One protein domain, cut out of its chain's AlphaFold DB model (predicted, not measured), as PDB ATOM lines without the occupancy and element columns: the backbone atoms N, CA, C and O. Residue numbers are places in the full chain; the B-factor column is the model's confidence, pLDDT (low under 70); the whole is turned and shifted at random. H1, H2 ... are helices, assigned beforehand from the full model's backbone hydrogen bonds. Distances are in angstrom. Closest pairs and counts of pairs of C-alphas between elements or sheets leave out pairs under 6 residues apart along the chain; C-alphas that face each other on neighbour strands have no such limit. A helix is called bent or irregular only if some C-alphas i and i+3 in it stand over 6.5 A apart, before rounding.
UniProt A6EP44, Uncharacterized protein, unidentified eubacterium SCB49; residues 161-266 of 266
ATOM      1  N   LEU A 161      10.976 179.123  -9.168       97.25
ATOM      2  CA  LEU A 161      10.749 179.596  -7.805       97.25
ATOM      3  C   LEU A 161       9.849 178.631  -7.018       97.25
ATOM      4  O   LEU A 161      10.172 178.271  -5.888       97.25
ATOM      5  N   GLU A 162       8.736 178.197  -7.605       96.50
ATOM      6  CA  GLU A 162       7.817 177.240  -6.986       96.50
ATOM      7  C   GLU A 162       8.511 175.921  -6.657       96.50
ATOM      8  O   GLU A 162       8.343 175.380  -5.557       96.50
ATOM      9  N   LEU A 163       9.349 175.437  -7.577       97.81
ATOM     10  CA  LEU A 163      10.150 174.244  -7.361       97.81
ATOM     11  C   LEU A 163      11.162 174.435  -6.224       97.81
ATOM     12  O   LEU A 163      11.280 173.553  -5.375       97.81
ATOM     13  N   VAL A 164      11.844 175.584  -6.147       97.88
ATOM     14  CA  VAL A 164      12.741 175.906  -5.021       97.88
ATOM     15  C   VAL A 164      11.985 175.877  -3.693       97.88
ATOM     16  O   VAL A 164      12.423 175.208  -2.757       97.88
ATOM     17  N   LEU A 165      10.840 176.560  -3.609       95.94
ATOM     18  CA  LEU A 165      10.032 176.628  -2.389       95.94
ATOM     19  C   LEU A 165       9.553 175.240  -1.943       95.94
ATOM     20  O   LEU A 165       9.579 174.928  -0.751       95.94
ATOM     21  N   LYS A 166       9.149 174.390  -2.895       95.94
ATOM     22  CA  LYS A 166       8.762 173.000  -2.634       95.94
ATOM     23  C   LYS A 166       9.936 172.180  -2.096       95.94
ATOM     24  O   LYS A 166       9.822 171.596  -1.021       95.94
ATOM     25  N   LEU A 167      11.060 172.160  -2.815       97.25
ATOM     26  CA  LEU A 167      12.233 171.364  -2.446       97.25
ATOM     27  C   LEU A 167      12.823 171.803  -1.103       97.25
ATOM     28  O   LEU A 167      13.258 170.960  -0.322       97.25
ATOM     29  N   LYS A 168      12.817 173.111  -0.819       95.50
ATOM     30  CA  LYS A 168      13.259 173.659   0.466       95.50
ATOM     31  C   LYS A 168      12.422 173.101   1.619       95.50
ATOM     32  O   LYS A 168      12.994 172.563   2.562       95.50
ATOM     33  N   LEU A 169      11.093 173.159   1.510       92.69
ATOM     34  CA  LEU A 169      10.184 172.630   2.531       92.69
ATOM     35  C   LEU A 169      10.359 171.116   2.731       92.69
ATOM     36  O   LEU A 169      10.371 170.632   3.861       92.69
ATOM     37  N   GLU A 170      10.510 170.359   1.643       94.75
ATOM     38  CA  GLU A 170      10.774 168.918   1.707       94.75
ATOM     39  C   GLU A 170      12.092 168.613   2.431       94.75
ATOM     40  O   GLU A 170      12.111 167.767   3.327       94.75
ATOM     41  N   ASN A 171      13.171 169.330   2.101       95.31
ATOM     42  CA  ASN A 171      14.465 169.170   2.765       95.31
ATOM     43  C   ASN A 171      14.402 169.529   4.251       95.31
ATOM     44  O   ASN A 171      14.895 168.765   5.077       95.31
ATOM     45  N   GLU A 172      13.788 170.658   4.604       92.81
ATOM     46  CA  GLU A 172      13.624 171.081   5.999       92.81
ATOM     47  C   GLU A 172      12.871 170.026   6.818       92.81
ATOM     48  O   GLU A 172      13.315 169.653   7.906       92.81
ATOM     49  N   ASN A 173      11.781 169.480   6.271       92.75
ATOM     50  CA  ASN A 173      11.022 168.411   6.915       92.75
ATOM     51  C   ASN A 173      11.864 167.140   7.096       92.75
ATOM     52  O   ASN A 173      11.895 166.583   8.192       92.75
ATOM     53  N   GLN A 174      12.579 166.706   6.057       94.12
ATOM     54  CA  GLN A 174      13.401 165.495   6.095       94.12
ATOM     55  C   GLN A 174      14.560 165.619   7.099       94.12
ATOM     56  O   GLN A 174      14.822 164.706   7.881       94.12
ATOM     57  N   ILE A 175      15.205 166.787   7.148       93.62
ATOM     58  CA  ILE A 175      16.256 167.099   8.123       93.62
ATOM     59  C   ILE A 175      15.686 167.116   9.548       93.62
ATOM     60  O   ILE A 175      16.315 166.590  10.468       93.62
ATOM     61  N   ARG A 176      14.490 167.687   9.742       92.62
ATOM     62  CA  ARG A 176      13.820 167.744  11.051       92.62
ATOM     63  C   ARG A 176      13.468 166.358  11.587       92.62
ATOM     64  O   ARG A 176      13.618 166.137  12.786       92.62
ATOM     65  N   LEU A 177      13.034 165.439  10.720       93.31
ATOM     66  CA  LEU A 177      12.711 164.056  11.097       93.31
ATOM     67  C   LEU A 177      13.945 163.252  11.538       93.31
ATOM     68  O   LEU A 177      13.803 162.294  12.293       93.31
ATOM     69  N   LYS A 178      15.157 163.667  11.134       89.69
ATOM     70  CA  LYS A 178      16.437 163.034  11.511       89.69
ATOM     71  C   LYS A 178      16.483 161.529  11.216       89.69
ATOM     72  O   LYS A 178      17.110 160.770  11.958       89.69
ATOM     73  N   GLU A 179      15.847 161.107  10.127       91.06
ATOM     74  CA  GLU A 179      15.902 159.726   9.652       91.06
ATOM     75  C   GLU A 179      17.349 159.352   9.310       91.06
ATOM     76  O   GLU A 179      18.005 160.011   8.502       91.06
ATOM     77  N   LYS A 180      17.861 158.300   9.953       89.81
ATOM     78  CA  LYS A 180      19.227 157.799   9.756       89.81
ATOM     79  C   LYS A 180      19.221 156.671   8.734       89.81
ATOM     80  O   LYS A 180      19.499 155.528   9.075       89.81
ATOM     81  N   VAL A 181      18.801 157.009   7.521       94.50
ATOM     82  CA  VAL A 181      18.732 156.086   6.389       94.50
ATOM     83  C   VAL A 181      19.594 156.662   5.278       94.50
ATOM     84  O   VAL A 181      19.420 157.823   4.895       94.50
ATOM     85  N   THR A 182      20.524 155.859   4.766       94.44
ATOM     86  CA  THR A 182      21.499 156.288   3.759       94.44
ATOM     87  C   THR A 182      20.824 156.929   2.541       94.44
ATOM     88  O   THR A 182      21.176 158.044   2.158       94.44
ATOM     89  N   GLU A 183      19.779 156.319   1.987       95.25
ATOM     90  CA  GLU A 183      19.039 156.844   0.831       95.25
ATOM     91  C   GLU A 183      18.449 158.227   1.125       95.25
ATOM     92  O   GLU A 183      18.540 159.140   0.303       95.25
ATOM     93  N   LYS A 184      17.915 158.418   2.336       96.12
ATOM     94  CA  LYS A 184      17.338 159.692   2.773       96.12
ATOM     95  C   LYS A 184      18.391 160.787   2.873       96.12
ATOM     96  O   LYS A 184      18.132 161.920   2.471       96.12
ATOM     97  N   TYR A 185      19.601 160.470   3.314       95.75
ATOM     98  CA  TYR A 185      20.684 161.445   3.298       95.75
ATOM     99  C   TYR A 185      21.058 161.894   1.884       95.75
ATOM    100  O   TYR A 185      21.181 163.096   1.634       95.75
ATOM    101  N   PHE A 186      21.182 160.963   0.940       96.31
ATOM    102  CA  PHE A 186      21.523 161.305  -0.443       96.31
ATOM    103  C   PHE A 186      20.378 162.010  -1.181       96.31
ATOM    104  O   PHE A 186      20.635 162.901  -1.995       96.31
ATOM    105  N   GLU A 187      19.119 161.712  -0.849       96.38
ATOM    106  CA  GLU A 187      17.975 162.506  -1.297       96.38
ATOM    107  C   GLU A 187      18.103 163.973  -0.846       96.38
ATOM    108  O   GLU A 187      17.904 164.870  -1.667       96.38
ATOM    109  N   ILE A 188      18.459 164.238   0.421       96.69
ATOM    110  CA  ILE A 188      18.652 165.611   0.929       96.69
ATOM    111  C   ILE A 188      19.752 166.337   0.142       96.69
ATOM    112  O   ILE A 188      19.571 167.486  -0.277       96.69
ATOM    113  N   LEU A 189      20.885 165.665  -0.081       96.56
ATOM    114  CA  LEU A 189      22.023 166.217  -0.821       96.56
ATOM    115  C   LEU A 189      21.680 166.516  -2.287       96.56
ATOM    116  O   LEU A 189      22.073 167.555  -2.823       96.56
ATOM    117  N   SER A 190      20.917 165.632  -2.931       95.81
ATOM    118  CA  SER A 190      20.435 165.821  -4.301       95.81
ATOM    119  C   SER A 190      19.499 167.028  -4.406       95.81
ATOM    120  O   SER A 190      19.723 167.924  -5.228       95.81
ATOM    121  N   LYS A 191      18.506 167.124  -3.507       96.88
ATOM    122  CA  LYS A 191      17.609 168.288  -3.433       96.88
ATOM    123  C   LYS A 191      18.392 169.574  -3.164       96.88
ATOM    124  O   LYS A 191      18.117 170.582  -3.807       96.88
ATOM    125  N   HIS A 192      19.406 169.539  -2.291       96.12
ATOM    126  CA  HIS A 192      20.259 170.700  -2.030       96.12
ATOM    127  C   HIS A 192      20.934 171.213  -3.305       96.12
ATOM    128  O   HIS A 192      20.787 172.390  -3.623       96.12
ATOM    129  N   ARG A 193      21.596 170.342  -4.076       95.12
ATOM    130  CA  ARG A 193      22.217 170.743  -5.349       95.12
ATOM    131  C   ARG A 193      21.206 171.326  -6.328       95.12
ATOM    132  O   ARG A 193      21.490 172.327  -6.984       95.12
ATOM    133  N   LYS A 194      20.024 170.708  -6.426       97.19
ATOM    134  CA  LYS A 194      18.973 171.193  -7.322       97.19
ATOM    135  C   LYS A 194      18.489 172.584  -6.913       97.19
ATOM    136  O   LYS A 194      18.349 173.435  -7.785       97.19
ATOM    137  N   ILE A 195      18.293 172.829  -5.616       97.38
ATOM    138  CA  ILE A 195      17.951 174.155  -5.085       97.38
ATOM    139  C   ILE A 195      19.051 175.164  -5.427       97.38
ATOM    140  O   ILE A 195      18.741 176.202  -6.001       97.38
ATOM    141  N   SER A 196      20.320 174.854  -5.150       95.38
ATOM    142  CA  SER A 196      21.447 175.756  -5.427       95.38
ATOM    143  C   SER A 196      21.545 176.128  -6.912       95.38
ATOM    144  O   SER A 196      21.728 177.297  -7.243       95.38
ATOM    145  N   SER A 197      21.339 175.165  -7.816       96.31
ATOM    146  CA  SER A 197      21.290 175.419  -9.263       96.31
ATOM    147  C   SER A 197      20.114 176.317  -9.662       96.31
ATOM    148  O   SER A 197      20.305 177.270 -10.411       96.31
ATOM    149  N   LEU A 198      18.910 176.060  -9.143       97.88
ATOM    150  CA  LEU A 198      17.733 176.884  -9.440       97.88
ATOM    151  C   LEU A 198      17.869 178.312  -8.890       97.88
ATOM    152  O   LEU A 198      17.426 179.263  -9.528       97.88
ATOM    153  N   LEU A 199      18.485 178.477  -7.718       96.50
ATOM    154  CA  LEU A 199      18.759 179.791  -7.141       96.50
ATOM    155  C   LEU A 199      19.767 180.573  -7.982       96.50
ATOM    156  O   LEU A 199      19.536 181.752  -8.247       96.50
ATOM    157  N   ALA A 200      20.826 179.918  -8.463       95.81
ATOM    158  CA  ALA A 200      21.794 180.540  -9.360       95.81
ATOM    159  C   ALA A 200      21.131 181.031 -10.660       95.81
ATOM    160  O   ALA A 200      21.340 182.181 -11.051       95.81
ATOM    161  N   ASP A 201      20.255 180.221 -11.265       96.31
ATOM    162  CA  ASP A 201      19.445 180.607 -12.433       96.31
ATOM    163  C   ASP A 201      18.557 181.833 -12.154       96.31
ATOM    164  O   ASP A 201      18.354 182.688 -13.020       96.31
ATOM    165  N   LEU A 202      18.030 181.940 -10.931       95.88
ATOM    166  CA  LEU A 202      17.228 183.073 -10.461       95.88
ATOM    167  C   LEU A 202      18.075 184.272 -10.003       95.88
ATOM    168  O   LEU A 202      17.516 185.269  -9.545       95.88
ATOM    169  N   LYS A 203      19.403 184.213 -10.172       95.50
ATOM    170  CA  LYS A 203      20.379 185.228  -9.741       95.50
ATOM    171  C   LYS A 203      20.444 185.430  -8.224       95.50
ATOM    172  O   LYS A 203      20.718 186.535  -7.772       95.50
ATOM    173  N   ASN A 204      20.221 184.361  -7.459       93.31
ATOM    174  CA  ASN A 204      20.349 184.308  -6.000       93.31
ATOM    175  C   ASN A 204      19.635 185.469  -5.279       93.31
ATOM    176  O   ASN A 204      20.295 186.274  -4.622       93.31
ATOM    177  N   PRO A 205      18.301 185.584  -5.405       93.94
ATOM    178  CA  PRO A 205      17.571 186.660  -4.750       93.94
ATOM    179  C   PRO A 205      17.696 186.563  -3.225       93.94
ATOM    180  O   PRO A 205      17.451 185.503  -2.645       93.94
ATOM    181  N   GLU A 206      18.031 187.678  -2.574       92.56
ATOM    182  CA  GLU A 206      18.254 187.745  -1.122       92.56
ATOM    183  C   GLU A 206      17.003 187.355  -0.318       92.56
ATOM    184  O   GLU A 206      17.098 186.744   0.746       92.56
ATOM    185  N   GLU A 207      15.808 187.638  -0.849       94.06
ATOM    186  CA  GLU A 207      14.524 187.300  -0.226       94.06
ATOM    187  C   GLU A 207      14.210 185.795  -0.229       94.06
ATOM    188  O   GLU A 207      13.279 185.342   0.447       94.06
ATOM    189  N   LEU A 208      14.973 185.003  -0.989       90.94
ATOM    190  CA  LEU A 208      14.834 183.555  -1.087       90.94
ATOM    191  C   LEU A 208      16.003 182.853  -0.388       90.94
ATOM    192  O   LEU A 208      16.701 182.018  -0.961       90.94
ATOM    193  N   TYR A 209      16.203 183.194   0.885       85.94
ATOM    194  CA  TYR A 209      17.262 182.610   1.699       85.94
ATOM    195  C   TYR A 209      17.121 181.086   1.819       85.94
ATOM    196  O   TYR A 209      16.072 180.564   2.216       85.94
ATOM    197  N   TYR A 210      18.207 180.371   1.538       90.25
ATOM    198  CA  TYR A 210      18.344 178.933   1.734       90.25
ATOM    199  C   TYR A 210      19.708 178.650   2.358       90.25
ATOM    200  O   TYR A 210      20.725 179.168   1.904       90.25
ATOM    201  N   SER A 211      19.728 177.828   3.404       87.50
ATOM    202  CA  SER A 211      20.965 177.411   4.059       87.50
ATOM    203  C   SER A 211      20.986 175.904   4.232       87.50
ATOM    204  O   SER A 211      19.953 175.273   4.459       87.50
ATOM    205  N   PHE A 212      22.178 175.328   4.105       91.38
ATOM    206  CA  PHE A 212      22.397 173.907   4.310       91.38
ATOM    207  C   PHE A 212      23.040 173.665   5.682       91.38
ATOM    208  O   PHE A 212      24.019 174.343   6.014       91.38
ATOM    209  N   PRO A 213      22.537 172.720   6.500       92.75
ATOM    210  CA  PRO A 213      23.115 172.472   7.815       92.75
ATOM    211  C   PRO A 213      24.556 171.962   7.710       92.75
ATOM    212  O   PRO A 213      24.818 170.873   7.198       92.75
ATOM    213  N   ARG A 214      25.508 172.726   8.258       91.50
ATOM    214  CA  ARG A 214      26.947 172.403   8.197       91.50
ATOM    215  C   ARG A 214      27.317 171.094   8.901       91.50
ATOM    216  O   ARG A 214      28.330 170.485   8.587       91.50
ATOM    217  N   ASN A 215      26.511 170.640   9.856       92.12
ATOM    218  CA  ASN A 215      26.728 169.378  10.564       92.12
ATOM    219  C   ASN A 215      26.215 168.148   9.797       92.12
ATOM    220  O   ASN A 215      26.489 167.023  10.221       92.12
ATOM    221  N   LEU A 216      25.489 168.331   8.689       95.12
ATOM    222  CA  LEU A 216      24.865 167.219   7.984       95.12
ATOM    223  C   LEU A 216      25.905 166.345   7.272       95.12
ATOM    224  O   LEU A 216      25.912 165.144   7.505       95.12
ATOM    225  N   ILE A 217      26.853 166.920   6.521       96.88
ATOM    226  CA  ILE A 217      27.932 166.145   5.875       96.88
ATOM    227  C   ILE A 217      28.750 165.314   6.888       96.88
ATOM    228  O   ILE A 217      28.887 164.108   6.676       96.88
ATOM    229  N   PRO A 218      29.234 165.874   8.019       96.88
ATOM    230  CA  PRO A 218      29.899 165.080   9.057       96.88
ATOM    231  C   PRO A 218      29.029 163.964   9.648       96.88
ATOM    232  O   PRO A 218      29.544 162.904  10.007       96.88
ATOM    233  N   THR A 219      27.720 164.204   9.768       96.12
ATOM    234  CA  THR A 219      26.762 163.208  10.268       96.12
ATOM    235  C   THR A 219      26.616 162.058   9.279       96.12
ATOM    236  O   THR A 219      26.705 160.902   9.685       96.12
ATOM    237  N   ILE A 220      26.464 162.372   7.988       97.19
ATOM    238  CA  ILE A 220      26.357 161.381   6.915       97.19
ATOM    239  C   ILE A 220      27.642 160.554   6.847       97.19
ATOM    240  O   ILE A 220      27.576 159.333   6.918       97.19
ATOM    241  N   SER A 221      28.816 161.195   6.802       97.81
ATOM    242  CA  SER A 221      30.090 160.467   6.716       97.81
ATOM    243  C   SER A 221      30.314 159.544   7.916       97.81
ATOM    244  O   SER A 221      30.745 158.408   7.742       97.81
ATOM    245  N   SER A 222      29.970 159.989   9.130       97.75
ATOM    246  CA  SER A 222      30.053 159.144  10.326       97.75
ATOM    247  C   SER A 222      29.057 157.985  10.316       97.75
ATOM    248  O   SER A 222      29.355 156.941  10.891       97.75
ATOM    249  N   HIS A 223      27.868 158.172   9.747       97.00
ATOM    250  CA  HIS A 223      26.864 157.118   9.627       97.00
ATOM    251  C   HIS A 223      27.313 156.044   8.631       97.00
ATOM    252  O   HIS A 223      27.349 154.875   8.999       97.00
ATOM    253  N   LEU A 224      27.765 156.450   7.442       97.75
ATOM    254  CA  LEU A 224      28.251 155.536   6.403       97.75
ATOM    255  C   LEU A 224      29.457 154.712   6.864       97.75
ATOM    256  O   LEU A 224      29.517 153.517   6.600       97.75
ATOM    257  N   GLU A 225      30.390 155.323   7.601       97.62
ATOM    258  CA  GLU A 225      31.531 154.611   8.194       97.62
ATOM    259  C   GLU A 225      31.070 153.516   9.168       97.62
ATOM    260  O   GLU A 225      31.572 152.394   9.126       97.62
ATOM    261  N   LYS A 226      30.083 153.813  10.025       96.94
ATOM    262  CA  LYS A 226      29.527 152.834  10.975       96.94
ATOM    263  C   LYS A 226      28.818 151.681  10.272       96.94
ATOM    264  O   LYS A 226      28.899 150.553  10.746       96.94
ATOM    265  N   GLU A 227      28.146 151.966   9.161       96.81
ATOM    266  CA  GLU A 227      27.506 150.956   8.311       96.81
ATOM    267  C   GLU A 227      28.501 150.217   7.408       96.81
ATOM    268  O   GLU A 227      28.115 149.255   6.751       96.81
ATOM    269  N   LYS A 228      29.774 150.643   7.371       96.94
ATOM    270  CA  LYS A 228      30.788 150.172   6.416       96.94
ATOM    271  C   LYS A 228      30.326 150.285   4.958       96.94
ATOM    272  O   LYS A 228      30.690 149.470   4.118       96.94
ATOM    273  N   ASN A 229      29.518 151.301   4.656       97.38
ATOM    274  CA  ASN A 229      29.031 151.570   3.308       97.38
ATOM    275  C   ASN A 229      30.069 152.407   2.548       97.38
ATOM    276  O   ASN A 229      29.951 153.632   2.430       97.38
ATOM    277  N   TRP A 230      31.141 151.745   2.119       97.38
ATOM    278  CA  TRP A 230      32.330 152.396   1.576       97.38
ATOM    279  C   TRP A 230      32.063 153.094   0.244       97.38
ATOM    280  O   TRP A 230      32.513 154.222   0.047       97.38
ATOM    281  N   GLU A 231      31.259 152.494  -0.633       96.94
ATOM    282  CA  GLU A 231      30.913 153.050  -1.940       96.94
ATOM    283  C   GLU A 231      30.185 154.389  -1.798       96.94
ATOM    284  O   GLU A 231      30.523 155.371  -2.465       96.94
ATOM    285  N   LYS A 232      29.210 154.469  -0.882       96.94
ATOM    286  CA  LYS A 232      28.509 155.726  -0.595       96.94
ATOM    287  C   LYS A 232      29.404 156.741   0.091       96.94
ATOM    288  O   LYS A 232      29.258 157.940  -0.143       96.94
ATOM    289  N   LEU A 233      30.341 156.292   0.917       97.25
ATOM    290  CA  LEU A 233      31.292 157.185   1.558       97.25
ATOM    291  C   LEU A 233      32.196 157.849   0.505       97.25
ATOM    292  O   LEU A 233      32.353 159.067   0.534       97.25
ATOM    293  N   ILE A 234      32.677 157.096  -0.489       97.31
ATOM    294  CA  ILE A 234      33.395 157.642  -1.654       97.31
ATOM    295  C   ILE A 234      32.493 158.588  -2.463       97.31
ATOM    296  O   ILE A 234      32.936 159.653  -2.890       97.31
ATOM    297  N   GLU A 235      31.206 158.260  -2.636       96.56
ATOM    298  CA  GLU A 235      30.255 159.116  -3.357       96.56
ATOM    299  C   GLU A 235      30.140 160.534  -2.758       96.56
ATOM    300  O   GLU A 235      29.888 161.493  -3.499       96.56
ATOM    301  N   LEU A 236      30.387 160.704  -1.450       95.88
ATOM    302  CA  LEU A 236      30.394 162.024  -0.811       95.88
ATOM    303  C   LEU A 236      31.428 162.989  -1.405       95.88
ATOM    304  O   LEU A 236      31.197 164.195  -1.340       95.88
ATOM    305  N   GLU A 237      32.503 162.513  -2.045       93.88
ATOM    306  CA  GLU A 237      33.489 163.384  -2.714       93.88
ATOM    307  C   GLU A 237      32.877 164.259  -3.802       93.88
ATOM    308  O   GLU A 237      33.358 165.359  -4.070       93.88
ATOM    309  N   LYS A 238      31.763 163.822  -4.401       94.12
ATOM    310  CA  LYS A 238      31.048 164.644  -5.380       94.12
ATOM    311  C   LYS A 238      30.575 165.968  -4.754       94.12
ATOM    312  O   LYS A 238      30.277 166.912  -5.481       94.12
ATOM    313  N   HIS A 239      30.423 166.037  -3.430       94.38
ATOM    314  CA  HIS A 239      29.917 167.186  -2.665       94.38
ATOM    315  C   HIS A 239      31.055 168.023  -2.057       94.38
ATOM    316  O   HIS A 239      30.993 168.440  -0.897       94.38
ATOM    317  N   GLN A 240      32.126 168.238  -2.826       92.94
ATOM    318  CA  GLN A 240      33.328 168.917  -2.344       92.94
ATOM    319  C   GLN A 240      33.076 170.375  -1.938       92.94
ATOM    320  O   GLN A 240      33.737 170.873  -1.030       92.94
ATOM    321  N   ASP A 241      32.105 171.037  -2.565       92.06
ATOM    322  CA  ASP A 241      31.593 172.349  -2.170       92.06
ATOM    323  C   ASP A 241      31.150 172.346  -0.699       92.06
ATOM    324  O   ASP A 241      31.668 173.109   0.114       92.06
ATOM    325  N   LEU A 242      30.306 171.384  -0.321       94.56
ATOM    326  CA  LEU A 242      29.808 171.254   1.048       94.56
ATOM    327  C   LEU A 242      30.892 170.821   2.040       94.56
ATOM    328  O   LEU A 242      30.856 171.232   3.197       94.56
ATOM    329  N   ILE A 243      31.845 169.988   1.610       95.62
ATOM    330  CA  ILE A 243      32.983 169.558   2.441       95.62
ATOM    331  C   ILE A 243      33.943 170.727   2.694       95.62
ATOM    332  O   ILE A 243      34.495 170.858   3.789       95.62
ATOM    333  N   ASN A 244      34.158 171.579   1.693       94.31
ATOM    334  CA  ASN A 244      35.051 172.727   1.795       94.31
ATOM    335  C   ASN A 244      34.516 173.813   2.731       94.31
ATOM    336  O   ASN A 244      35.327 174.463   3.386       94.31
ATOM    337  N   ASP A 245      33.194 173.940   2.851       93.56
ATOM    338  CA  ASP A 245      32.520 174.884   3.753       93.56
ATOM    339  C   ASP A 245      32.529 174.450   5.235       93.56
ATOM    340  O   ASP A 245      32.074 175.183   6.123       93.56
ATOM    341  N   LEU A 246      33.032 173.248   5.537       95.00
ATOM    342  CA  LEU A 246      33.156 172.752   6.907       95.00
ATOM    343  C   LEU A 246      34.311 173.429   7.656       95.00
ATOM    344  O   LEU A 246      35.331 173.807   7.087       95.00
ATOM    345  N   SER A 247      34.206 173.478   8.990       95.38
ATOM    346  CA  SER A 247      35.359 173.809   9.842       95.38
ATOM    347  C   SER A 247      36.514 172.832   9.597       95.38
ATOM    348  O   SER A 247      36.246 171.648   9.373       95.38
ATOM    349  N   ALA A 248      37.763 173.277   9.768       95.88
ATOM    350  CA  ALA A 248      38.967 172.466   9.540       95.88
ATOM    351  C   ALA A 248      38.877 171.053  10.147       95.88
ATOM    352  O   ALA A 248      39.032 170.068   9.430       95.88
ATOM    353  N   LYS A 249      38.487 170.945  11.426       95.94
ATOM    354  CA  LYS A 249      38.321 169.660  12.126       95.94
ATOM    355  C   LYS A 249      37.319 168.722  11.439       95.94
ATOM    356  O   LYS A 249      37.598 167.541  11.236       95.94
ATOM    357  N   PHE A 250      36.132 169.227  11.097       96.62
ATOM    358  CA  PHE A 250      35.090 168.425  10.442       96.62
ATOM    359  C   PHE A 250      35.438 168.070   8.996       96.62
ATOM    360  O   PHE A 250      35.115 166.964   8.558       96.62
ATOM    361  N   LYS A 251      36.113 168.974   8.282       97.25
ATOM    362  CA  LYS A 251      36.631 168.733   6.937       97.25
ATOM    363  C   LYS A 251      37.648 167.596   6.944       97.25
ATOM    364  O   LYS A 251      37.448 166.604   6.253       97.25
ATOM    365  N   GLU A 252      38.677 167.705   7.781       97.31
ATOM    366  CA  GLU A 252      39.733 166.697   7.928       97.31
ATOM    367  C   GLU A 252      39.153 165.328   8.297       97.31
ATOM    368  O   GLU A 252      39.435 164.333   7.636       97.31
ATOM    369  N   THR A 253      38.263 165.285   9.292       97.31
ATOM    370  CA  THR A 253      37.628 164.029   9.718       97.31
ATOM    371  C   THR A 253      36.806 163.400   8.587       97.31
ATOM    372  O   THR A 253      36.852 162.189   8.392       97.31
ATOM    373  N   THR A 254      36.058 164.207   7.828       97.56
ATOM    374  CA  THR A 254      35.253 163.714   6.697       97.56
ATOM    375  C   THR A 254      36.145 163.162   5.585       97.56
ATOM    376  O   THR A 254      35.901 162.055   5.112       97.56
ATOM    377  N   LEU A 255      37.209 163.882   5.219       97.75
ATOM    378  CA  LEU A 255      38.168 163.447   4.198       97.75
ATOM    379  C   LEU A 255      38.932 162.187   4.620       97.75
ATOM    380  O   LEU A 255      39.129 161.292   3.802       97.75
ATOM    381  N   ARG A 256      39.297 162.062   5.902       98.00
ATOM    382  CA  ARG A 256      39.925 160.847   6.435       98.00
ATOM    383  C   ARG A 256      39.035 159.619   6.236       98.00
ATOM    384  O   ARG A 256      39.525 158.595   5.775       98.00
ATOM    385  N   ARG A 257      37.737 159.717   6.545       98.12
ATOM    386  CA  ARG A 257      36.786 158.608   6.335       98.12
ATOM    387  C   ARG A 257      36.692 158.210   4.867       98.12
ATOM    388  O   ARG A 257      36.669 157.024   4.563       98.12
ATOM    389  N   ILE A 258      36.669 159.196   3.971       97.62
ATOM    390  CA  ILE A 258      36.664 158.981   2.518       97.62
ATOM    391  C   ILE A 258      37.930 158.245   2.073       97.62
ATOM    392  O   ILE A 258      37.833 157.285   1.314       97.62
ATOM    393  N   SER A 259      39.103 158.639   2.577       97.31
ATOM    394  CA  SER A 259      40.365 157.948   2.284       97.31
ATOM    395  C   SER A 259      40.331 156.487   2.736       97.31
ATOM    396  O   SER A 259      40.642 155.601   1.950       97.31
ATOM    397  N   ILE A 260      39.870 156.229   3.965       97.06
ATOM    398  CA  ILE A 260      39.714 154.864   4.492       97.06
ATOM    399  C   ILE A 260      38.753 154.055   3.610       97.06
ATOM    400  O   ILE A 260      39.030 152.904   3.291       97.06
ATOM    401  N   ALA A 261      37.640 154.647   3.174       97.50
ATOM    402  CA  ALA A 261      36.694 153.972   2.291       97.50
ATOM    403  C   ALA A 261      37.328 153.577   0.946       97.50
ATOM    404  O   ALA A 261      37.082 152.475   0.470       97.50
ATOM    405  N   LYS A 262      38.185 154.429   0.365       97.00
ATOM    406  CA  LYS A 262      38.935 154.104  -0.863       97.00
ATOM    407  C   LYS A 262      39.862 152.906  -0.675       97.00
ATOM    408  O   LYS A 262      39.900 152.049  -1.546       97.00
ATOM    409  N   GLU A 263      40.552 152.826   0.460       96.75
ATOM    410  CA  GLU A 263      41.420 151.688   0.800       96.75
ATOM    411  C   GLU A 263      40.640 150.379   1.000       96.75
ATOM    412  O   GLU A 263      41.197 149.311   0.793       96.75
ATOM    413  N   ASN A 264      39.365 150.444   1.400       94.88
ATOM    414  CA  ASN A 264      38.528 149.258   1.630       94.88
ATOM    415  C   ASN A 264      37.782 148.766   0.374       94.88
ATOM    416  O   ASN A 264      37.201 147.684   0.413       94.88
ATOM    417  N   VAL A 265      37.749 149.563  -0.701       92.31
ATOM    418  CA  VAL A 265      37.111 149.214  -1.989       92.31
ATOM    419  C   VAL A 265      38.149 148.845  -3.059       92.31
ATOM    420  O   VAL A 265      37.796 148.171  -4.027       92.31
ATOM    421  N   ALA A 266      39.399 149.294  -2.899       75.56
ATOM    422  CA  ALA A 266      40.541 148.948  -3.751       75.56
ATOM    423  C   ALA A 266      41.035 147.515  -3.501       75.56
ATOM    424  O   ALA A 266      41.421 146.866  -4.500       75.56
TER     425      ALA A 266
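This is residues 161 to 266 of the 266 residues of an uncharacterized protein of unidentified eubacterium SCB49 (UniProt A6EP44). A helical hairpin of H1 and H2 at one end and a three-helix bundle of H3, H4 and H5 at the other make an elongated body, in which each helix that touches another does so at a shallow tilt. The two parts meet where the first residues of H2 touch H3, and the long stretch 202 to 215 runs back from the far end of H2 to the first residue of H3. The printed part has 106 residues with five named helices, in the order H1, H2, H3, H4, H5, and no named strand; the class is all helix. The whole is compact, with a radius of gyration of the C-alphas of 14.6 A, and the C-alphas span 43 by 25 by 22 A.

H2, residues 182 to 201, is the longest helix. H1, residues 161 to 177, touches it and forms a hairpin with it, opposite ways at a shallow tilt of 28 degrees; the closest C-alphas, of Val 164 and Ile 195, are 5.5 A apart. H3, residues 216 to 227, is the hub, touching three helices. H2 touches it with residues 182 to 185 alone, in a hairpin with a shallow tilt of 26 degrees, opposite ways; the closest C-alphas are those of Tyr 185 and Ile 220, at 6.7 A. H4, residues 230 to 244, touches H3 in a hairpin, opposite ways at a shallow tilt of 14 degrees, with C-alphas of Leu 224 and Leu 233 closest at 6.0 A. H5, residues 248 to 265, touches H4 in a hairpin, opposite ways at a shallow tilt of 28 degrees; the closest C-alphas, of Trp 230 and Ala 261, are 4.7 A apart. H5 also touches H3, running the same way at a shallow tilt of 33 degrees, only just short of steep; the C-alphas of Pro 218 and Thr 254 are closest, at 6.0 A. H2, H3, H4 and H5 form an up and down bundle, each running against the one before it. H2 and H4 are near each other, while H1 is apart from H3, H4 and H5, and H2 is apart from H5. In H1, H2, H3 and H5 every O i to N i+4 pair is within hydrogen-bond range; in H4 5 of 11 are, beside 11 of 12 O i to N i+3 pairs.

From first to last C-alpha, H2 measures 29.3 A, H5 26.0 A, H1 24.5 A, H4 20.5 A and H3 16.5 A. H1 begins at C-alpha 161, (10.749, 179.596, -7.805). H2 begins at C-alpha 182, (21.499, 156.288, 3.759), and H5 ends at C-alpha 265, (37.111, 149.214, -1.989). H4 is irregular: C-alphas 238 and 241 are 8.4 A apart.

The two C-alphas farthest apart, of Glu 207 and Ala 266, are 46.5 A apart. The printed part has no cut and ends at residue 266, the chain's last residue. The link from H2 to H3 is long, with 14 residues, and the other links are tight. The mean pLDDT of the printed part is 95.1, and no printed residue is under 70.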